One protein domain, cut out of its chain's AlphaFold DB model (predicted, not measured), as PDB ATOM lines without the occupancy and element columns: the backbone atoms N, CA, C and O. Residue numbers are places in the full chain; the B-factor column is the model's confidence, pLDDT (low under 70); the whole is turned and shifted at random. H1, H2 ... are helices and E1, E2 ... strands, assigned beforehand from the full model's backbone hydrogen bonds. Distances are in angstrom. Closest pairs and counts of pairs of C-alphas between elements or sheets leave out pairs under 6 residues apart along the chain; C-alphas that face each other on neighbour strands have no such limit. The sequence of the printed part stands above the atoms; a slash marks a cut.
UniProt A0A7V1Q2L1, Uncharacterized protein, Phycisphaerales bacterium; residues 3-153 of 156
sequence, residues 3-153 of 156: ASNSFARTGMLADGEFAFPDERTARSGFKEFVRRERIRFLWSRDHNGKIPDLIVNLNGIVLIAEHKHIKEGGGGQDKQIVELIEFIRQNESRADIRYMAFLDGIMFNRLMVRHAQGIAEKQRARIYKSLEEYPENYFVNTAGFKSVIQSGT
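What this domain is: This is residues 3 to 153 of the 156 residues of an uncharacterized protein of Phycisphaerales bacterium (UniProt A0A7V1Q2L1). A twisted sheet of five strands makes the core, with two helices, H4 and H6, side by side over one face and a third, H7, over the other, in three layers. H1 and H2 pack together near E1 at one end of the longest span, while H5 and the link from H5 to H6 lie at the other end. The printed part has 151 residues with seven named helices and five named strands, in the order H1, E1, H2, H3, E2, E3, H4, E4, H5, H6, E5, H7. The sheet's order is E1, E2, E3, E4, E5, and it is mixed: antiparallel from E1 to E3 and parallel from E3 to E5. The class is mixed, helices and strands, and the whole is compact, with a radius of gyration of the C-alphas of 15.4 A and spans of 46 by 33 by 28 A.

Where its parts are: H1 is residues 7 to 10, beginning at C-alpha 7 at (123.174, 147.048, 220.205). E1 is residues 17 to 19, H2 is residues 27 to 36 and 14.4 A long, and H3 is residues 42 to 46. E2, residues 54 to 58, measures 12.8 A from first to last C-alpha. E3, residues 61 to 69, is the longest strand by residues, 24.7 A from C-alpha 61 at (117.984, 155.445, 232.908) to C-alpha 69. H4, residues 75 to 87, is 18.6 A long, and E4, residues 97 to 104, is 22.5 A. H5 is residues 106 to 112, and H6, residues 119 to 133, is the longest helix by residues at 20.9 A. E5 is residues 138 to 140, and H7, residues 142 to 151, is 14.3 A long and ends at C-alpha 151 at (126.427, 157.744, 240.548).

How they stand to each other: E1, an edge strand, is antiparallel to E2 at 171 degrees, with N 19 and O 55 at 2.9 A, within hydrogen-bond range. E2 and E3 form a hairpin, antiparallel at 146 degrees, with N 56 and O 63 at 3.0 A. E3 and E4 are parallel at 22 degrees, with N 100 and O 64 at 2.9 A. E4 and the other edge strand, E5, are parallel at 17 degrees, with N 140 and O 101 at 2.9 A. E3, H4, E4 and E4, H5 H6, E5 are strand-helix-strand units, two parallel neighbour strands with helices between, each with a right-handed crossover. H4 lies over E3 and E4 at a height over the sheet of 9.9 A, along the strands; its closest C-alphas to E4 are those of Leu 84 and Ala 101, 5.5 A. H7 lies over E4 on the opposite face at a height of 8.2 A, at 19 degrees to E4 on the local plane; the closest C-alphas of the two are those of Asp 104 and Thr 142, 5.9 A. H4 and H6 touch, their closest C-alphas Ile 85 and Ile 127 at 5.8 A, at a shallow tilt of 5 degrees, the same way. H6 touches H5 with residues 120 to 124 alone, at a steep tilt of 65 degrees; their closest C-alphas, Leu 111 and Ala 120, are 5.4 A apart. H1 and H2 touch, with the C-alphas of Ala 8 and Gly 29 closest at 4.0 A. H1 only grazes the sheet, with its residues 7 to 8, and H2 is only just not on it, with 4 pairs of C-alphas within 10 A. H3 is close to but not clearly touching H4, the closest C-alphas being Trp 43 and Phe 87 at 6.4 A. Every O i to N i+4 pair is within hydrogen-bond range in H2, H3, H4, H5, H6 and H7; H1 is too short for such a pair.

The domain as a whole: The two C-alphas farthest apart, those of Arg 9 and His 115, are 47.9 A apart. The printed part has no cut, and no link is long. The mean pLDDT of the printed part is 91.8, and residues 152 to 153 are under 70.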
ATOM      1  N   ALA A   3     130.755 147.559 226.936       92.06
ATOM      2  CA  ALA A   3     130.298 147.866 225.583       92.06
ATOM      3  C   ALA A   3     129.268 146.818 225.126       92.06
ATOM      4  O   ALA A   3     129.497 145.615 225.276       92.06
ATOM      5  N   SER A   4     128.145 147.257 224.560       92.50
ATOM      6  CA  SER A   4     127.096 146.346 224.107       92.50
ATOM      7  C   SER A   4     127.498 145.640 222.814       92.50
ATOM      8  O   SER A   4     127.620 146.254 221.752       92.50
ATOM      9  N   ASN A   5     127.609 144.313 222.872       87.31
ATOM     10  CA  ASN A   5     127.890 143.478 221.698       87.31
ATOM     11  C   ASN A   5     126.655 143.246 220.808       87.31
ATOM     12  O   ASN A   5     126.763 142.672 219.721       87.31
ATOM     13  N   SER A   6     125.462 143.628 221.275       88.88
ATOM     14  CA  SER A   6     124.199 143.357 220.577       88.88
ATOM     15  C   SER A   6     123.525 144.607 220.019       88.88
ATOM     16  O   SER A   6     122.775 144.479 219.048       88.88
ATOM     17  N   PHE A   7     123.848 145.796 220.547       92.75
ATOM     18  CA  PHE A   7     123.174 147.048 220.205       92.75
ATOM     19  C   PHE A   7     123.076 147.300 218.701       92.75
ATOM     20  O   PHE A   7     122.000 147.600 218.201       92.75
ATOM     21  N   ALA A   8     124.161 147.091 217.952       88.31
ATOM     22  CA  ALA A   8     124.182 147.262 216.498       88.31
ATOM     23  C   ALA A   8     123.078 146.478 215.754       88.31
ATOM     24  O   ALA A   8     122.579 146.934 214.721       88.31
ATOM     25  N   ARG A   9     122.701 145.305 216.282       87.06
ATOM     26  CA  ARG A   9     121.708 144.394 215.692       87.06
ATOM     27  C   ARG A   9     120.314 144.580 216.277       87.06
ATOM     28  O   ARG A   9     119.340 144.502 215.541       87.06
ATOM     29  N   THR A  10     120.222 144.757 217.592       90.56
ATOM     30  CA  THR A  10     118.945 144.722 218.319       90.56
ATOM     31  C   THR A  10     118.451 146.107 218.702       90.56
ATOM     32  O   THR A  10     117.283 146.255 219.032       90.56
ATOM     33  N   GLY A  11     119.323 147.115 218.732       90.25
ATOM     34  CA  GLY A  11     119.063 148.419 219.336       90.25
ATOM     35  C   GLY A  11     118.840 148.364 220.850       90.25
ATOM     36  O   GLY A  11     118.326 149.323 221.410       90.25
ATOM     37  N   MET A  12     119.114 147.243 221.524       90.56
ATOM     38  CA  MET A  12     118.935 147.095 222.976       90.56
ATOM     39  C   MET A  12     120.222 147.440 223.727       90.56
ATOM     40  O   MET A  12     121.303 147.062 223.281       90.56
ATOM     41  N   LEU A  13     120.080 148.116 224.869       92.50
ATOM     42  CA  LEU A  13     121.125 148.265 225.884       92.50
ATOM     43  C   LEU A  13     120.637 147.606 227.170       92.50
ATOM     44  O   LEU A  13     119.612 148.027 227.717       92.50
ATOM     45  N   ALA A  14     121.370 146.610 227.664       92.69
ATOM     46  CA  ALA A  14     121.159 146.129 229.025       92.69
ATOM     47  C   ALA A  14     121.657 147.165 230.044       92.69
ATOM     48  O   ALA A  14     122.377 148.105 229.700       92.69
ATOM     49  N   ASP A  15     121.251 147.009 231.300       92.94
ATOM     50  CA  ASP A  15     121.731 147.886 232.359       92.94
ATOM     51  C   ASP A  15     123.258 147.793 232.520       92.94
ATOM     52  O   ASP A  15     123.847 146.714 232.422       92.94
ATOM     53  N   GLY A  16     123.909 148.937 232.712       92.56
ATOM     54  CA  GLY A  16     125.363 149.051 232.746       92.56
ATOM     55  C   GLY A  16     126.049 148.891 231.383       92.56
ATOM     56  O   GLY A  16     127.286 148.849 231.340       92.56
ATOM     57  N   GLU A  17     125.304 148.816 230.276       95.12
ATOM     58  CA  GLU A  17     125.871 148.810 228.927       95.12
ATOM     59  C   GLU A  17     125.964 150.206 228.308       95.12
ATOM     60  O   GLU A  17     125.210 151.119 228.644       95.12
ATOM     61  N   PHE A  18     126.877 150.356 227.349       95.62
ATOM     62  CA  PHE A  18     126.962 151.524 226.476       95.62
ATOM     63  C   PHE A  18     127.247 151.138 225.021       95.62
ATOM     64  O   PHE A  18     127.711 150.033 224.735       95.62
ATOM     65  N   ALA A  19     127.000 152.061 224.097       96.06
ATOM     66  CA  ALA A  19     127.381 151.946 222.693       96.06
ATOM     67  C   ALA A  19     127.743 153.320 222.109       96.06
ATOM     68  O   ALA A  19     127.326 154.342 222.651       96.06
ATOM     69  N   PHE A  20     128.466 153.326 220.987       95.38
ATOM     70  CA  PHE A  20     128.806 154.522 220.206       95.38
ATOM     71  C   PHE A  20     128.036 154.505 218.875       95.38
ATOM     72  O   PHE A  20     128.450 153.829 217.933       95.38
ATOM     73  N   PRO A  21     126.840 155.125 218.796       91.00
ATOM     74  CA  PRO A  21     125.983 155.056 217.611       91.00
ATOM     75  C   PRO A  21     126.573 155.654 216.338       91.00
ATOM     76  O   PRO A  21     126.163 155.262 215.242       91.00
ATOM     77  N   ASP A  22     127.471 156.623 216.484       86.69
ATOM     78  CA  ASP A  22     128.172 157.315 215.404       86.69
ATOM     79  C   ASP A  22     129.105 156.385 214.609       86.69
ATOM     80  O   ASP A  22     129.336 156.603 213.412       86.69
ATOM     81  N   GLU A  23     129.536 155.277 215.214       87.12
ATOM     82  CA  GLU A  23     130.229 154.205 214.519       87.12
ATOM     83  C   GLU A  23     129.335 153.556 213.449       87.12
ATOM     84  O   GLU A  23     128.180 153.174 213.666       87.12
ATOM     85  N   ARG A  24     129.899 153.362 212.247       79.31
ATOM     86  CA  ARG A  24     129.173 152.864 211.061       79.31
ATOM     87  C   ARG A  24     128.375 151.582 211.329       79.31
ATOM     88  O   ARG A  24     127.302 151.402 210.758       79.31
ATOM     89  N   THR A  25     128.910 150.691 212.154       77.56
ATOM     90  CA  THR A  25     128.314 149.395 212.504       77.56
ATOM     91  C   THR A  25     127.163 149.512 213.502       77.56
ATOM     92  O   THR A  25     126.298 148.643 213.506       77.56
ATOM     93  N   ALA A  26     127.110 150.571 214.314       81.31
ATOM     94  CA  ALA A  26     126.125 150.755 215.380       81.31
ATOM     95  C   ALA A  26     124.955 151.676 214.991       81.31
ATOM     96  O   ALA A  26     123.908 151.660 215.645       81.31
ATOM     97  N   ARG A  27     125.074 152.422 213.885       86.94
ATOM     98  CA  ARG A  27     124.042 153.357 213.405       86.94
ATOM     99  C   ARG A  27     122.667 152.720 213.183       86.94
ATOM    100  O   ARG A  27     121.649 153.361 213.445       86.94
ATOM    101  N   SER A  28     122.610 151.482 212.684       89.50
ATOM    102  CA  SER A  28     121.349 150.731 212.553       89.50
ATOM    103  C   SER A  28     120.722 150.440 213.913       89.50
ATOM    104  O   SER A  28     119.512 150.589 214.066       89.50
ATOM    105  N   GLY A  29     121.556 150.109 214.900       92.62
ATOM    106  CA  GLY A  29     121.152 149.872 216.281       92.62
ATOM    107  C   GLY A  29     120.453 151.076 216.894       92.62
ATOM    108  O   GLY A  29     119.377 150.935 217.462       92.62
ATOM    109  N   PHE A  30     120.988 152.283 216.697       95.06
ATOM    110  CA  PHE A  30     120.352 153.490 217.225       95.06
ATOM    111  C   PHE A  30     119.027 153.834 216.539       95.06
ATOM    112  O   PHE A  30     118.074 154.227 217.207       95.06
ATOM    113  N   LYS A  31     118.910 153.629 215.222       92.81
ATOM    114  CA  LYS A  31     117.617 153.786 214.533       92.81
ATOM    115  C   LYS A  31     116.569 152.818 215.081       92.81
ATOM    116  O   LYS A  31     115.423 153.207 215.291       92.81
ATOM    117  N   GLU A  32     116.970 151.574 215.321       94.88
ATOM    118  CA  GLU A  32     116.097 150.556 215.899       94.88
ATOM    119  C   GLU A  32     115.722 150.881 217.350       94.88
ATOM    120  O   GLU A  32     114.554 150.772 217.717       94.88
ATOM    121  N   PHE A  33     116.676 151.366 218.148       95.31
ATOM    122  CA  PHE A  33     116.441 151.881 219.496       95.31
ATOM    123  C   PHE A  33     115.389 152.995 219.489       95.31
ATOM    124  O   PHE A  33     114.358 152.865 220.141       95.31
ATOM    125  N   VAL A  34     115.588 154.046 218.683       94.62
ATOM    126  CA  VAL A  34     114.647 155.172 218.567       94.62
ATOM    127  C   VAL A  34     113.246 154.683 218.189       94.62
ATOM    128  O   VAL A  34     112.257 155.084 218.806       94.62
ATOM    129  N   ARG A  35     113.152 153.765 217.219       94.25
ATOM    130  CA  ARG A  35     111.884 153.182 216.764       94.25
ATOM    131  C   ARG A  35     111.188 152.375 217.863       94.25
ATOM    132  O   ARG A  35     109.991 152.556 218.084       94.25
ATOM    133  N   ARG A  36     111.909 151.464 218.523       92.62
ATOM    134  CA  ARG A  36     111.353 150.553 219.535       92.62
ATOM    135  C   ARG A  36     110.941 151.299 220.793       92.62
ATOM    136  O   ARG A  36     109.833 151.099 221.281       92.62
ATOM    137  N   GLU A  37     111.810 152.181 221.274       92.75
ATOM    138  CA  GLU A  37     111.573 152.972 222.481       92.75
ATOM    139  C   GLU A  37     110.616 154.152 222.241       92.75
ATOM    140  O   GLU A  37     110.256 154.847 223.192       92.75
ATOM    141  N   ARG A  38     110.173 154.351 220.986       93.50
ATOM    142  CA  ARG A  38     109.260 155.417 220.534       93.50
ATOM    143  C   ARG A  38     109.772 156.818 220.877       93.50
ATOM    144  O   ARG A  38     109.008 157.693 221.278       93.50
ATOM    145  N   ILE A  39     111.073 157.014 220.704       94.19
ATOM    146  CA  ILE A  39     111.766 158.280 220.949       94.19
ATOM    147  C   ILE A  39     111.550 159.186 219.733       94.19
ATOM    148  O   ILE A  39     111.632 158.732 218.591       94.19
ATOM    149  N   ARG A  40     111.262 160.473 219.952       94.25
ATOM    150  CA  ARG A  40     111.099 161.439 218.853       94.25
ATOM    151  C   ARG A  40     112.439 161.863 218.263       94.25
ATOM    152  O   ARG A  40     112.503 162.084 217.058       94.25
ATOM    153  N   PHE A  41     113.469 161.997 219.102       93.88
ATOM    154  CA  PHE A  41     114.848 162.350 218.741       93.88
ATOM    155  C   PHE A  41     114.928 163.445 217.661       93.88
ATOM    156  O   PHE A  41     115.465 163.252 216.565       93.88
ATOM    157  N   LEU A  42     114.351 164.613 217.965       93.06
ATOM    158  CA  LEU A  42     114.203 165.718 217.010       93.06
ATOM    159  C   LEU A  42     115.553 166.271 216.543       93.06
ATOM    160  O   LEU A  42     115.655 166.776 215.426       93.06
ATOM    161  N   TRP A  43     116.601 166.111 217.351       93.12
ATOM    162  CA  TRP A  43     117.947 166.555 217.009       93.12
ATOM    163  C   TRP A  43     118.433 166.001 215.664       93.12
ATOM    164  O   TRP A  43     118.936 166.768 214.845       93.12
ATOM    165  N   SER A  44     118.191 164.714 215.370       90.25
ATOM    166  CA  SER A  44     118.561 164.129 214.070       90.25
ATOM    167  C   SER A  44     117.857 164.812 212.900       90.25
ATOM    168  O   SER A  44     118.436 164.888 211.819       90.25
ATOM    169  N   ARG A  45     116.612 165.269 213.069       87.25
ATOM    170  CA  ARG A  45     115.863 165.965 212.014       87.25
ATOM    171  C   ARG A  45     116.431 167.363 211.791       87.25
ATOM    172  O   ARG A  45     116.649 167.756 210.650       87.25
ATOM    173  N   ASP A  46     116.691 168.076 212.879       89.19
ATOM    174  CA  ASP A  46     117.094 169.483 212.846       89.19
ATOM    175  C   ASP A  46     118.583 169.651 212.472       89.19
ATOM    176  O   ASP A  46     119.003 170.720 212.041       89.19
ATOM    177  N   HIS A  47     119.372 168.570 212.563       90.38
ATOM    178  CA  HIS A  47     120.810 168.551 212.286       90.38
ATOM    179  C   HIS A  47     121.195 167.536 211.195       90.38
ATOM    180  O   HIS A  47     122.141 166.770 211.358       90.38
ATOM    181  N   ASN A  48     120.490 167.516 210.060       88.00
ATOM    182  CA  ASN A  48     120.893 166.773 208.850       88.00
ATOM    183  C   ASN A  48     121.179 165.272 209.063       88.00
ATOM    184  O   ASN A  48     122.132 164.713 208.518       88.00
ATOM    185  N   GLY A  49     120.360 164.593 209.862       88.00
ATOM    186  CA  GLY A  49     120.491 163.156 210.091       88.00
ATOM    187  C   GLY A  49     121.630 162.766 211.034       88.00
ATOM    188  O   GLY A  49     122.019 161.591 211.023       88.00
ATOM    189  N   LYS A  50     122.187 163.711 211.810       91.00
ATOM    190  CA  LYS A  50     123.178 163.397 212.847       91.00
ATOM    191  C   LYS A  50     122.603 162.421 213.884       91.00
ATOM    192  O   LYS A  50     121.403 162.377 214.144       91.00
ATOM    193  N   ILE A  51     123.497 161.626 214.454       93.94
ATOM    194  CA  ILE A  51     123.237 160.633 215.500       93.94
ATOM    195  C   ILE A  51     124.172 160.924 216.675       93.94
ATOM    196  O   ILE A  51     125.201 161.553 216.437       93.94
ATOM    197  N   PRO A  52     123.798 160.545 217.905       96.12
ATOM    198  CA  PRO A  52     124.567 160.914 219.083       96.12
ATOM    199  C   PRO A  52     125.871 160.120 219.146       96.12
ATOM    200  O   PRO A  52     125.932 158.987 218.662       96.12
ATOM    201  N   ASP A  53     126.878 160.698 219.791       96.31
ATOM    202  CA  ASP A  53     128.183 160.059 219.974       96.31
ATOM    203  C   ASP A  53     128.111 158.861 220.937       96.31
ATOM    204  O   ASP A  53     128.761 157.846 220.719       96.31
ATOM    205  N   LEU A  54     127.303 158.935 222.001       96.56
ATOM    206  CA  LEU A  54     127.228 157.899 223.038       96.56
ATOM    207  C   LEU A  54     125.781 157.636 223.461       96.56
ATOM    208  O   LEU A  54     124.964 158.545 223.591       96.56
ATOM    209  N   ILE A  55     125.480 156.376 223.752       97.19
ATOM    210  CA  ILE A  55     124.290 155.974 224.498       97.19
ATOM    211  C   ILE A  55     124.701 155.027 225.624       97.19
ATOM    212  O   ILE A  55     125.523 154.137 225.413       97.19
ATOM    213  N   VAL A  56     124.155 155.218 226.822       96.06
ATOM    214  CA  VAL A  56     124.453 154.389 227.998       96.06
ATOM    215  C   VAL A  56     123.190 154.163 228.817       96.06
ATOM    216  O   VAL A  56     122.383 155.075 228.968       96.06
ATOM    217  N   ASN A  57     123.016 152.951 229.336       95.06
ATOM    218  CA  ASN A  57     121.935 152.604 230.252       95.06
ATOM    219  C   ASN A  57     122.517 152.440 231.662       95.06
ATOM    220  O   ASN A  57     123.450 151.661 231.862       95.06
ATOM    221  N   LEU A  58     122.006 153.226 232.607       93.50
ATOM    222  CA  LEU A  58     122.459 153.310 233.991       93.50
ATOM    223  C   LEU A  58     121.265 153.184 234.934       93.50
ATOM    224  O   LEU A  58     120.465 154.110 235.051       93.50
ATOM    225  N   ASN A  59     121.156 152.057 235.627       89.69
ATOM    226  CA  ASN A  59     120.066 151.726 236.538       89.69
ATOM    227  C   ASN A  59     118.679 151.963 235.908       89.69
ATOM    228  O   ASN A  59     117.780 152.525 236.536       89.69
ATOM    229  N   GLY A  60     118.517 151.586 234.636       91.25
ATOM    230  CA  GLY A  60     117.276 151.777 233.875       91.25
ATOM    231  C   GLY A  60     117.055 153.189 233.321       91.25
ATOM    232  O   GLY A  60     116.056 153.408 232.642       91.25
ATOM    233  N   ILE A  61     117.969 154.134 233.562       94.50
ATOM    234  CA  ILE A  61     117.984 155.445 232.908       94.50
ATOM    235  C   ILE A  61     118.872 155.361 231.671       94.50
ATOM    236  O   ILE A  61     120.068 155.087 231.768       94.50
ATOM    237  N   VAL A  62     118.317 155.680 230.507       96.25
ATOM    238  CA  VAL A  62     119.089 155.789 229.272       96.25
ATOM    239  C   VAL A  62     119.537 157.231 229.065       96.25
ATOM    240  O   VAL A  62     118.727 158.136 228.862       96.25
ATOM    241  N   LEU A  63     120.850 157.434 229.074       96.94
ATOM    242  CA  LEU A  63     121.487 158.695 228.716       96.94
ATOM    243  C   LEU A  63     121.921 158.645 227.254       96.94
ATOM    244  O   LEU A  63     122.722 157.797 226.859       96.94
ATOM    245  N   ILE A  64     121.415 159.588 226.467       97.75
ATOM    246  CA  ILE A  64     121.839 159.840 225.092       97.75
ATOM    247  C   ILE A  64     122.749 161.066 225.120       97.75
ATOM    248  O   ILE A  64     122.347 162.125 225.605       97.75
ATOM    249  N   ALA A  65     123.979 160.934 224.636       97.69
ATOM    250  CA  ALA A  65     125.013 161.936 224.822       97.69
ATOM    251  C   ALA A  65     125.671 162.371 223.510       97.69
ATOM    252  O   ALA A  65     126.004 161.550 222.660       97.69
ATOM    253  N   GLU A  66     125.898 163.676 223.401       97.56
ATOM    254  CA  GLU A  66     126.727 164.299 222.372       97.56
ATOM    255  C   GLU A  66     128.012 164.805 223.029       97.56
ATOM    256  O   GLU A  66     127.980 165.459 224.074       97.56
ATOM    257  N   HIS A  67     129.149 164.520 222.409       95.88
ATOM    258  CA  HIS A  67     130.473 164.897 222.863       95.88
ATOM    259  C   HIS A  67     131.111 165.922 221.918       95.88
ATOM    260  O   HIS A  67     131.090 165.824 220.686       95.88
ATOM    261  N   LYS A  68     131.740 166.937 222.505       95.12
ATOM    262  CA  LYS A  68     132.648 167.835 221.788       95.12
ATOM    263  C   LYS A  68     133.899 168.041 222.618       95.12
ATOM    264  O   LYS A  68     133.831 168.279 223.820       95.12
ATOM    265  N   HIS A  69     135.039 168.024 221.939       92.62
ATOM    266  CA  HIS A  69     136.315 168.392 222.528       92.62
ATOM    267  C   HIS A  69     136.805 169.697 221.895       92.62
ATOM    268  O   HIS A  69     137.251 169.708 220.746       92.62
ATOM    269  N   ILE A  70     136.710 170.804 222.638       88.62
ATOM    270  CA  ILE A  70     136.987 172.152 222.122       88.62
ATOM    271  C   ILE A  70     138.209 172.743 222.825       88.62
ATOM    272  O   ILE A  70     138.178 173.082 224.013       88.62
ATOM    273  N   LYS A  71     139.302 172.893 222.068       81.38
ATOM    274  CA  LYS A  71     140.595 173.395 222.569       81.38
ATOM    275  C   LYS A  71     140.794 174.900 222.374       81.38
ATOM    276  O   LYS A  71     141.562 175.510 223.112       81.38
ATOM    277  N   GLU A  72     140.100 175.508 221.415       78.50
ATOM    278  CA  GLU A  72     140.313 176.899 220.993       78.50
ATOM    279  C   GLU A  72     138.984 177.650 220.827       78.50
ATOM    280  O   GLU A  72     137.916 177.054 220.928       78.50
ATOM    281  N   GLY A  73     139.037 178.972 220.634       73.56
ATOM    282  CA  GLY A  73     137.854 179.804 220.364       73.56
ATOM    283  C   GLY A  73     137.673 180.111 218.874       73.56
ATOM    284  O   GLY A  73     138.561 179.842 218.073       73.56
ATOM    285  N   GLY A  74     136.532 180.701 218.508       80.81
ATOM    286  CA  GLY A  74     136.229 181.149 217.141       80.81
ATOM    287  C   GLY A  74     134.837 180.722 216.671       80.81
ATOM    288  O   GLY A  74     134.202 179.861 217.276       80.81
ATOM    289  N   GLY A  75     134.367 181.282 215.553       80.81
ATOM    290  CA  GLY A  75     132.970 181.117 215.116       80.81
ATOM    291  C   GLY A  75     132.535 179.673 214.824       80.81
ATOM    292  O   GLY A  75     131.366 179.335 214.993       80.81
ATOM    293  N   GLY A  76     133.462 178.793 214.422       84.06
ATOM    294  CA  GLY A  76     133.174 177.359 214.273       84.06
ATOM    295  C   GLY A  76     132.895 176.668 215.613       84.06
ATOM    296  O   GLY A  76     132.012 175.822 215.699       84.06
ATOM    297  N   GLN A  77     133.595 177.087 216.666       84.94
ATOM    298  CA  GLN A  77     133.443 176.556 218.021       84.94
ATOM    299  C   GLN A  77     132.157 177.075 218.666       84.94
ATOM    300  O   GLN A  77     131.434 176.317 219.307       84.94
ATOM    301  N   ASP A  78     131.806 178.338 218.409       90.75
ATOM    302  CA  ASP A  78     130.545 178.913 218.880       90.75
ATOM    303  C   ASP A  78     129.332 178.139 218.358       90.75
ATOM    304  O   ASP A  78     128.386 177.897 219.108       90.75
ATOM    305  N   LYS A  79     129.377 177.698 217.094       92.62
ATOM    306  CA  LYS A  79     128.342 176.827 216.521       92.62
ATOM    307  C   LYS A  79     128.260 175.488 217.246       92.62
ATOM    308  O   LYS A  79     127.159 175.063 217.562       92.62
ATOM    309  N   GLN A  80     129.390 174.859 217.568       93.31
ATOM    310  CA  GLN A  80     129.389 173.589 218.303       93.31
ATOM    311  C   GLN A  80     128.785 173.728 219.708       93.31
ATOM    312  O   GLN A  80     128.040 172.854 220.138       93.31
ATOM    313  N   ILE A  81     129.027 174.843 220.408       95.38
ATOM    314  CA  ILE A  81     128.369 175.107 221.698       95.38
ATOM    315  C   ILE A  81     126.860 175.306 221.527       95.38
ATOM    316  O   ILE A  81     126.083 174.823 222.348       95.38
ATOM    317  N   VAL A  82     126.429 175.988 220.462       95.31
ATOM    318  CA  VAL A  82     125.000 176.123 220.145       95.31
ATOM    319  C   VAL A  82     124.361 174.757 219.888       95.31
ATOM    320  O   VAL A  82     123.305 174.492 220.455       95.31
ATOM    321  N   GLU A  83     125.023 173.872 219.139       95.62
ATOM    322  CA  GLU A  83     124.547 172.500 218.909       95.62
ATOM    323  C   GLU A  83     124.401 171.721 220.227       95.62
ATOM    324  O   GLU A  83     123.383 171.067 220.438       95.62
ATOM    325  N   LEU A  84     125.368 171.829 221.149       97.38
ATOM    326  CA  LEU A  84     125.279 171.188 222.467       97.38
ATOM    327  C   LEU A  84     124.118 171.733 223.311       97.38
ATOM    328  O   LEU A  84     123.428 170.965 223.978       97.38
ATOM    329  N   ILE A  85     123.884 173.050 223.281       97.12
ATOM    330  CA  ILE A  85     122.745 173.680 223.966       97.12
ATOM    331  C   ILE A  85     121.425 173.165 223.388       97.12
ATOM    332  O   ILE A  85     120.495 172.875 224.132       97.12
ATOM    333  N   GLU A  86     121.318 173.051 222.067       96.69
ATOM    334  CA  GLU A  86     120.121 172.530 221.402       96.69
ATOM    335  C   GLU A  86     119.908 171.038 221.676       96.69
ATOM    336  O   GLU A  86     118.769 170.595 221.835       96.69
ATOM    337  N   PHE A  87     120.995 170.278 221.808       97.88
ATOM    338  CA  PHE A  87     120.958 168.869 222.176       97.88
ATOM    339  C   PHE A  87     120.377 168.651 223.582       97.88
ATOM    340  O   PHE A  87     119.481 167.830 223.756       97.88
ATOM    341  N   ILE A  88     120.788 169.433 224.587       97.50
ATOM    342  CA  ILE A  88     120.246 169.303 225.958       97.50
ATOM    343  C   ILE A  88     118.833 169.880 226.129       97.50
ATOM    344  O   ILE A  88     118.261 169.773 227.208       97.50
ATOM    345  N   ARG A  89     118.258 170.498 225.091       97.00
ATOM    346  CA  ARG A  89     116.843 170.915 225.064       97.00
ATOM    347  C   ARG A  89     115.917 169.825 224.529       97.00
ATOM    348  O   ARG A  89     114.704 170.022 224.470       97.00
ATOM    349  N   GLN A  90     116.472 168.696 224.088       96.00
ATOM    350  CA  GLN A  90     115.675 167.544 223.695       96.00
ATOM    351  C   GLN A  90     114.953 166.971 224.919       96.00
ATOM    352  O   GLN A  90     115.479 166.950 226.034       96.00
ATOM    353  N   ASN A  91     113.734 166.493 224.704       94.81
ATOM    354  CA  ASN A  91     112.962 165.792 225.713       94.81
ATOM    355  C   ASN A  91     112.102 164.713 225.067       94.81
ATOM    356  O   ASN A  91     111.717 164.804 223.898       94.81
ATOM    357  N   GLU A  92     111.748 163.710 225.855       94.50
ATOM    358  CA  GLU A  92     110.842 162.650 225.439       94.50
ATOM    359  C   GLU A  92     109.672 162.546 226.410       94.50
ATOM    360  O   GLU A  92     109.715 163.068 227.521       94.50
ATOM    361  N   SER A  93     108.605 161.864 225.995       91.75
ATOM    362  CA  SER A  93     107.485 161.541 226.891       91.75
ATOM    363  C   SER A  93     107.890 160.595 228.028       91.75
ATOM    364  O   SER A  93     107.150 160.429 228.995       91.75
ATOM    365  N   ARG A  94     109.055 159.962 227.897       91.88
ATOM    366  CA  ARG A  94     109.637 159.012 228.833       91.88
ATOM    367  C   ARG A  94     110.647 159.692 229.747       91.88
ATOM    368  O   ARG A  94     111.652 160.210 229.271       91.88
ATOM    369  N   ALA A  95     110.391 159.640 231.053       90.12
ATOM    370  CA  ALA A  95     111.246 160.245 232.080       90.12
ATOM    371  C   ALA A  95     112.585 159.508 232.287       90.12
ATOM    372  O   ALA A  95     113.522 160.056 232.868       90.12
ATOM    373  N   ASP A  96     112.679 158.265 231.819       94.56
ATOM    374  CA  ASP A  96     113.885 157.445 231.874       94.56
ATOM    375  C   ASP A  96     114.834 157.682 230.687       94.56
ATOM    376  O   ASP A  96     115.931 157.131 230.674       94.56
ATOM    377  N   ILE A  97     114.460 158.529 229.719       96.69
ATOM    378  CA  ILE A  97     115.345 158.980 228.640       96.69
ATOM    379  C   ILE A  97     115.828 160.396 228.943       96.69
ATOM    380  O   ILE A  97     115.027 161.320 229.092       96.69
ATOM    381  N   ARG A  98     117.145 160.577 229.000       96.69
ATOM    382  CA  ARG A  98     117.788 161.848 229.350       96.69
ATOM    383  C   ARG A  98     118.871 162.200 228.342       96.69
ATOM    384  O   ARG A  98     119.492 161.316 227.750       96.69
ATOM    385  N   TYR A  99     119.122 163.492 228.178       98.00
ATOM    386  CA  TYR A  99     120.114 164.006 227.240       98.00
ATOM    387  C   TYR A  99     121.308 164.614 227.962       98.00
ATOM    388  O   TYR A  99     121.165 165.294 228.979       98.00
ATOM    389  N   MET A 100     122.500 164.388 227.420       98.19
ATOM    390  CA  MET A 100     123.742 164.912 227.971       98.19
ATOM    391  C   MET A 100     124.593 165.572 226.889       98.19
ATOM    392  O   MET A 100     124.960 164.944 225.904       98.19
ATOM    393  N   ALA A 101     124.978 166.823 227.106       98.06
ATOM    394  CA  ALA A 101     126.101 167.423 226.401       98.06
ATOM    395  C   ALA A 101     127.369 167.230 227.231       98.06
ATOM    396  O   ALA A 101     127.468 167.717 228.361       98.06
ATOM    397  N   PHE A 102     128.350 166.544 226.655       97.44
ATOM    398  CA  PHE A 102     129.674 166.385 227.231       97.44
ATOM    399  C   PHE A 102     130.666 167.286 226.487       97.44
ATOM    400  O   PHE A 102     131.048 167.024 225.346       97.44
ATOM    401  N   LEU A 103     131.092 168.362 227.147       96.12
ATOM    402  CA  LEU A 103     132.099 169.281 226.631       96.12
ATOM    403  C   LEU A 103     133.426 169.075 227.362       96.12
ATOM    404  O   LEU A 103     133.598 169.513 228.502       96.12
ATOM    405  N   ASP A 104     134.375 168.443 226.684       89.31
ATOM    406  CA  ASP A 104     135.743 168.302 227.166       89.31
ATOM    407  C   ASP A 104     136.651 169.426 226.634       89.31
ATOM    408  O   ASP A 104     136.418 170.026 225.579       89.31
ATOM    409  N   GLY A 105     137.714 169.717 227.382       86.25
ATOM    410  CA  GLY A 105     138.694 170.750 227.062       86.25
ATOM    411  C   GLY A 105     138.476 172.090 227.771       86.25
ATOM    412  O   GLY A 105     137.574 172.289 228.588       86.25
ATOM    413  N   ILE A 106     139.359 173.044 227.463       86.12
ATOM    414  CA  ILE A 106     139.453 174.327 228.175       86.12
ATOM    415  C   ILE A 106     138.225 175.223 227.970       86.12
ATOM    416  O   ILE A 106     137.968 176.120 228.776       86.12
ATOM    417  N   MET A 107     137.449 174.986 226.907       88.56
ATOM    418  CA  MET A 107     136.271 175.793 226.600       88.56
ATOM    419  C   MET A 107     135.208 175.715 227.696       88.56
ATOM    420  O   MET A 107     134.604 176.736 228.017       88.56
ATOM    421  N   PHE A 108     135.032 174.557 228.339       91.25
ATOM    422  CA  PHE A 108     134.104 174.442 229.462       91.25
ATOM    423  C   PHE A 108     134.442 175.444 230.577       91.25
ATOM    424  O   PHE A 108     133.566 176.138 231.084       91.25
ATOM    425  N   ASN A 109     135.728 175.600 230.902       89.00
ATOM    426  CA  ASN A 109     136.168 176.546 231.930       89.00
ATOM    427  C   ASN A 109     135.887 177.998 231.526       89.00
ATOM    428  O   ASN A 109     135.498 178.806 232.366       89.00
ATOM    429  N   ARG A 110     136.038 178.326 230.236       87.44
ATOM    430  CA  ARG A 110     135.701 179.655 229.704       87.44
ATOM    431  C   ARG A 110     134.208 179.947 229.816       87.44
ATOM    432  O   ARG A 110     133.840 181.067 230.158       87.44
ATOM    433  N   LEU A 111     133.364 178.945 229.570       89.44
ATOM    434  CA  LEU A 111     131.915 179.062 229.722       89.44
ATOM    435  C   LEU A 111     131.494 179.195 231.183       89.44
ATOM    436  O   LEU A 111     130.545 179.913 231.459       89.44
ATOM    437  N   MET A 112     132.174 178.532 232.120       88.44
ATOM    438  CA  MET A 112     131.749 178.483 233.526       88.44
ATOM    439  C   MET A 112     132.396 179.544 234.426       88.44
ATOM    440  O   MET A 112     132.121 179.583 235.627       88.44
ATOM    441  N   VAL A 113     133.221 180.442 233.878       88.38
ATOM    442  CA  VAL A 113     133.806 181.536 234.662       88.38
ATOM    443  C   VAL A 113     132.723 182.545 235.078       88.38
ATOM    444  O   VAL A 113     131.867 182.933 234.279       88.38
ATOM    445  N   ARG A 114     132.749 182.995 236.343       79.06
ATOM    446  CA  ARG A 114     131.696 183.852 236.937       79.06
ATOM    447  C   ARG A 114     131.457 185.164 236.183       79.06
ATOM    448  O   ARG A 114     130.331 185.648 236.159       79.06
ATOM    449  N   HIS A 115     132.498 185.702 235.552       83.19
ATOM    450  CA  HIS A 115     132.459 186.956 234.801       83.19
ATOM    451  C   HIS A 115     132.707 186.732 233.306       83.19
ATOM    452  O   HIS A 115     133.397 187.524 232.670       83.19
ATOM    453  N   ALA A 116     132.182 185.639 232.737       83.75
ATOM    454  CA  ALA A 116     132.171 185.467 231.286       83.75
ATOM    455  C   ALA A 116     131.551 186.714 230.630       83.75
ATOM    456  O   ALA A 116     130.616 187.293 231.176       83.75
ATOM    457  N   GLN A 117     132.084 187.135 229.484       87.06
ATOM    458  CA  GLN A 117     131.606 188.303 228.739       87.06
ATOM    459  C   GLN A 117     131.273 187.905 227.298       87.06
ATOM    460  O   GLN A 117     131.792 186.917 226.768       87.06
ATOM    461  N   GLY A 118     130.418 188.689 226.646       90.31
ATOM    462  CA  GLY A 118     130.129 188.542 225.221       90.31
ATOM    463  C   GLY A 118     129.436 187.218 224.881       90.31
ATOM    464  O   GLY A 118     128.406 186.873 225.455       90.31
ATOM    465  N   ILE A 119     129.967 186.484 223.900       90.81
ATOM    466  CA  ILE A 119     129.341 185.248 223.397       90.81
ATOM    467  C   ILE A 119     129.315 184.150 224.471       90.81
ATOM    468  O   ILE A 119     128.288 183.490 224.631       90.81
ATOM    469  N   ALA A 120     130.392 184.005 225.251       91.06
ATOM    470  CA  ALA A 120     130.481 182.995 226.304       91.06
ATOM    471  C   ALA A 120     129.423 183.211 227.398       91.06
ATOM    472  O   ALA A 120     128.809 182.255 227.862       91.06
ATOM    473  N   GLU A 121     129.147 184.467 227.766       94.19
ATOM    474  CA  GLU A 121     128.082 184.806 228.716       94.19
ATOM    475  C   GLU A 121     126.703 184.395 228.189       94.19
ATOM    476  O   GLU A 121     125.930 183.748 228.897       94.19
ATOM    477  N   LYS A 122     126.412 184.715 226.921       94.88
ATOM    478  CA  LYS A 122     125.146 184.356 226.269       94.88
ATOM    479  C   LYS A 122     124.967 182.842 226.177       94.88
ATOM    480  O   LYS A 122     123.876 182.339 226.439       94.88
ATOM    481  N   GLN A 123     126.020 182.111 225.816       95.25
ATOM    482  CA  GLN A 123     126.005 180.646 225.776       95.25
ATOM    483  C   GLN A 123     125.789 180.066 227.176       95.25
ATOM    484  O   GLN A 123     124.895 179.245 227.350       95.25
ATOM    485  N   ARG A 124     126.513 180.558 228.188       95.50
ATOM    486  CA  ARG A 124     126.338 180.164 229.593       95.50
ATOM    487  C   ARG A 124     124.901 180.376 230.070       95.50
ATOM    488  O   ARG A 124     124.302 179.460 230.622       95.50
ATOM    489  N   ALA A 125     124.324 181.551 229.818       95.69
ATOM    490  CA  ALA A 125     122.941 181.850 230.185       95.69
ATOM    491  C   ALA A 125     121.942 180.902 229.496       95.69
ATOM    492  O   ALA A 125     121.009 180.417 230.130       95.69
ATOM    493  N   ARG A 126     122.158 180.585 228.213       97.69
ATOM    494  CA  ARG A 126     121.330 179.618 227.475       97.69
ATOM    495  C   ARG A 126     121.478 178.186 227.992       97.69
ATOM    496  O   ARG A 126     120.482 177.465 227.985       97.69
ATOM    497  N   ILE A 127     122.674 177.784 228.433       96.94
ATOM    498  CA  ILE A 127     122.901 176.489 229.092       96.94
ATOM    499  C   ILE A 127     122.062 176.427 230.367       96.94
ATOM    500  O   ILE A 127     121.219 175.545 230.473       96.94
ATOM    501  N   TYR A 128     122.215 177.394 231.283       96.88
ATOM    502  CA  TYR A 128     121.458 177.410 232.541       96.88
ATOM    503  C   TYR A 128     119.949 177.420 232.310       96.88
ATOM    504  O   TYR A 128     119.261 176.557 232.836       96.88
ATOM    505  N   LYS A 129     119.451 178.300 231.435       98.00
ATOM    506  CA  LYS A 129     118.028 178.329 231.072       98.00
ATOM    507  C   LYS A 129     117.537 176.984 230.528       98.00
ATOM    508  O   LYS A 129     116.427 176.567 230.825       98.00
ATOM    509  N   SER A 130     118.347 176.299 229.721       97.56
ATOM    510  CA  SER A 130     117.968 174.982 229.192       97.56
ATOM    511  C   SER A 130     117.955 173.919 230.292       97.56
ATOM    512  O   SER A 130     117.066 173.086 230.295       97.56
ATOM    513  N   LEU A 131     118.875 173.965 231.255       96.94
ATOM    514  CA  LEU A 131     118.860 173.050 232.402       96.94
ATOM    515  C   LEU A 131     117.723 173.364 233.388       96.94
ATOM    516  O   LEU A 131     117.212 172.459 234.029       96.94
ATOM    517  N   GLU A 132     117.283 174.618 233.490       97.44
ATOM    518  CA  GLU A 132     116.077 174.988 234.245       97.44
ATOM    519  C   GLU A 132     114.799 174.475 233.559       97.44
ATOM    520  O   GLU A 132     113.912 173.945 234.223       97.44
ATOM    521  N   GLU A 133     114.709 174.606 232.229       97.38
ATOM    522  CA  GLU A 133     113.582 174.101 231.428       97.38
ATOM    523  C   GLU A 133     113.561 172.560 231.340       97.38
ATOM    524  O   GLU A 133     112.488 171.963 231.242       97.38
ATOM    525  N   TYR A 134     114.733 171.914 231.383       96.12
ATOM    526  CA  TYR A 134     114.925 170.469 231.218       96.12
ATOM    527  C   TYR A 134     115.841 169.899 232.325       96.12
ATOM    528  O   TYR A 134     116.974 169.499 232.045       96.12
ATOM    529  N   PRO A 135     115.366 169.831 233.585       95.12
ATOM    530  CA  PRO A 135     116.202 169.563 234.764       95.12
ATOM    531  C   PRO A 135     116.789 168.151 234.848       95.12
ATOM    532  O   PRO A 135     117.744 167.925 235.584       95.12
ATOM    533  N   GLU A 136     116.249 167.200 234.088       94.44
ATOM    534  CA  GLU A 136     116.770 165.830 234.017       94.44
ATOM    535  C   GLU A 136     117.955 165.693 233.044       94.44
ATOM    536  O   GLU A 136     118.599 164.643 233.005       94.44
ATOM    537  N   ASN A 137     118.240 166.724 232.243       97.25
ATOM    538  CA  ASN A 137     119.329 166.726 231.271       97.25
ATOM    539  C   ASN A 137     120.624 167.289 231.874       97.25
ATOM    540  O   ASN A 137     120.629 167.979 232.891       97.25
ATOM    541  N   TYR A 138     121.750 167.006 231.219       97.62
ATOM    542  CA  TYR A 138     123.080 167.285 231.754       97.62
ATOM    543  C   TYR A 138     123.927 168.109 230.788       97.62
ATOM    544  O   TYR A 138     123.985 167.826 229.593       97.62
ATOM    545  N   PHE A 139     124.671 169.075 231.324       97.81
ATOM    546  CA  PHE A 139     125.772 169.735 230.624       97.81
ATOM    547  C   PHE A 139     127.034 169.598 231.472       97.81
ATOM    548  O   PHE A 139     127.143 170.210 232.536       97.81
ATOM    549  N   VAL A 140     127.972 168.759 231.039       96.94
ATOM    550  CA  VAL A 140     129.082 168.309 231.887       96.94
ATOM    551  C   VAL A 140     130.432 168.446 231.201       96.94
ATOM    552  O   VAL A 140     130.544 168.375 229.980       96.94
ATOM    553  N   ASN A 141     131.469 168.611 232.018       95.50
ATOM    554  CA  ASN A 141     132.854 168.375 231.626       95.50
ATOM    555  C   ASN A 141     133.284 166.953 232.008       95.50
ATOM    556  O   ASN A 141     132.484 166.155 232.487       95.50
ATOM    557  N   THR A 142     134.573 166.653 231.877       94.25
ATOM    558  CA  THR A 142     135.128 165.326 232.178       94.25
ATOM    559  C   THR A 142     134.898 164.887 233.626       94.25
ATOM    560  O   THR A 142     134.632 163.712 233.876       94.25
ATOM    561  N   ALA A 143     134.966 165.807 234.593       93.69
ATOM    562  CA  ALA A 143     134.678 165.484 235.991       93.69
ATOM    563  C   ALA A 143     133.180 165.203 236.206       93.69
ATOM    564  O   ALA A 143     132.829 164.205 236.832       93.69
ATOM    565  N   GLY A 144     132.306 166.036 235.632       94.88
ATOM    566  CA  GLY A 144     130.856 165.845 235.694       94.88
ATOM    567  C   GLY A 144     130.405 164.554 235.010       94.88
ATOM    568  O   GLY A 144     129.626 163.806 235.588       94.88
ATOM    569  N   PHE A 145     130.961 164.233 233.839       95.44
ATOM    570  CA  PHE A 145     130.699 162.979 233.134       95.44
ATOM    571  C   PHE A 145     131.038 161.774 234.015       95.44
ATOM    572  O   PHE A 145     130.183 160.922 234.244       95.44
ATOM    573  N   LYS A 146     132.249 161.738 234.591       93.75
ATOM    574  CA  LYS A 146     132.654 160.672 235.521       93.75
ATOM    575  C   LYS A 146     131.688 160.544 236.696       93.75
ATOM    576  O   LYS A 146     131.296 159.428 237.015       93.75
ATOM    577  N   SER A 147     131.277 161.666 237.288       93.31
ATOM    578  CA  SER A 147     130.318 161.664 238.392       93.31
ATOM    579  C   SER A 147     128.970 161.078 237.981       93.31
ATOM    580  O   SER A 147     128.431 160.271 238.729       93.31
ATOM    581  N   VAL A 148     128.432 161.432 236.808       92.31
ATOM    582  CA  VAL A 148     127.153 160.878 236.335       92.31
ATOM    583  C   VAL A 148     127.265 159.370 236.125       92.31
ATOM    584  O   VAL A 148     126.418 158.621 236.607       92.31
ATOM    585  N   ILE A 149     128.338 158.911 235.474       91.94
ATOM    586  CA  ILE A 149     128.555 157.480 235.251       91.94
ATOM    587  C   ILE A 149     128.712 156.724 236.579       91.94
ATOM    588  O   ILE A 149     128.136 155.652 236.741       91.94
ATOM    589  N   GLN A 150     129.462 157.264 237.543       87.75
ATOM    590  CA  GLN A 150     129.695 156.629 238.846       87.75
ATOM    591  C   GLN A 150     128.437 156.590 239.720       87.75
ATOM    592  O   GLN A 150     128.109 155.540 240.269       87.75
ATOM    593  N   SER A 151     127.696 157.697 239.811       80.81
ATOM    594  CA  SER A 151     126.427 157.744 240.548       80.81
ATOM    595  C   SER A 151     125.383 156.805 239.942       80.81
ATOM    596  O   SER A 151     124.618 156.188 240.672       80.81
ATOM    597  N   GLY A 152     125.377 156.651 238.616       69.06
ATOM    598  CA  GLY A 152     124.510 155.705 237.915       69.06
ATOM    599  C   GLY A 152     124.991 154.249 237.931       69.06
ATOM    600  O   GLY A 152     124.286 153.393 237.422       69.06
ATOM    601  N   THR A 153     126.173 153.947 238.480       56.34
ATOM    602  CA  THR A 153     126.708 152.571 238.593       56.34
ATOM    603  C   THR A 153     126.902 152.109 240.036       56.34
ATOM    604  O   THR A 153     127.163 150.932 240.267       56.34
TER     605      THR A 153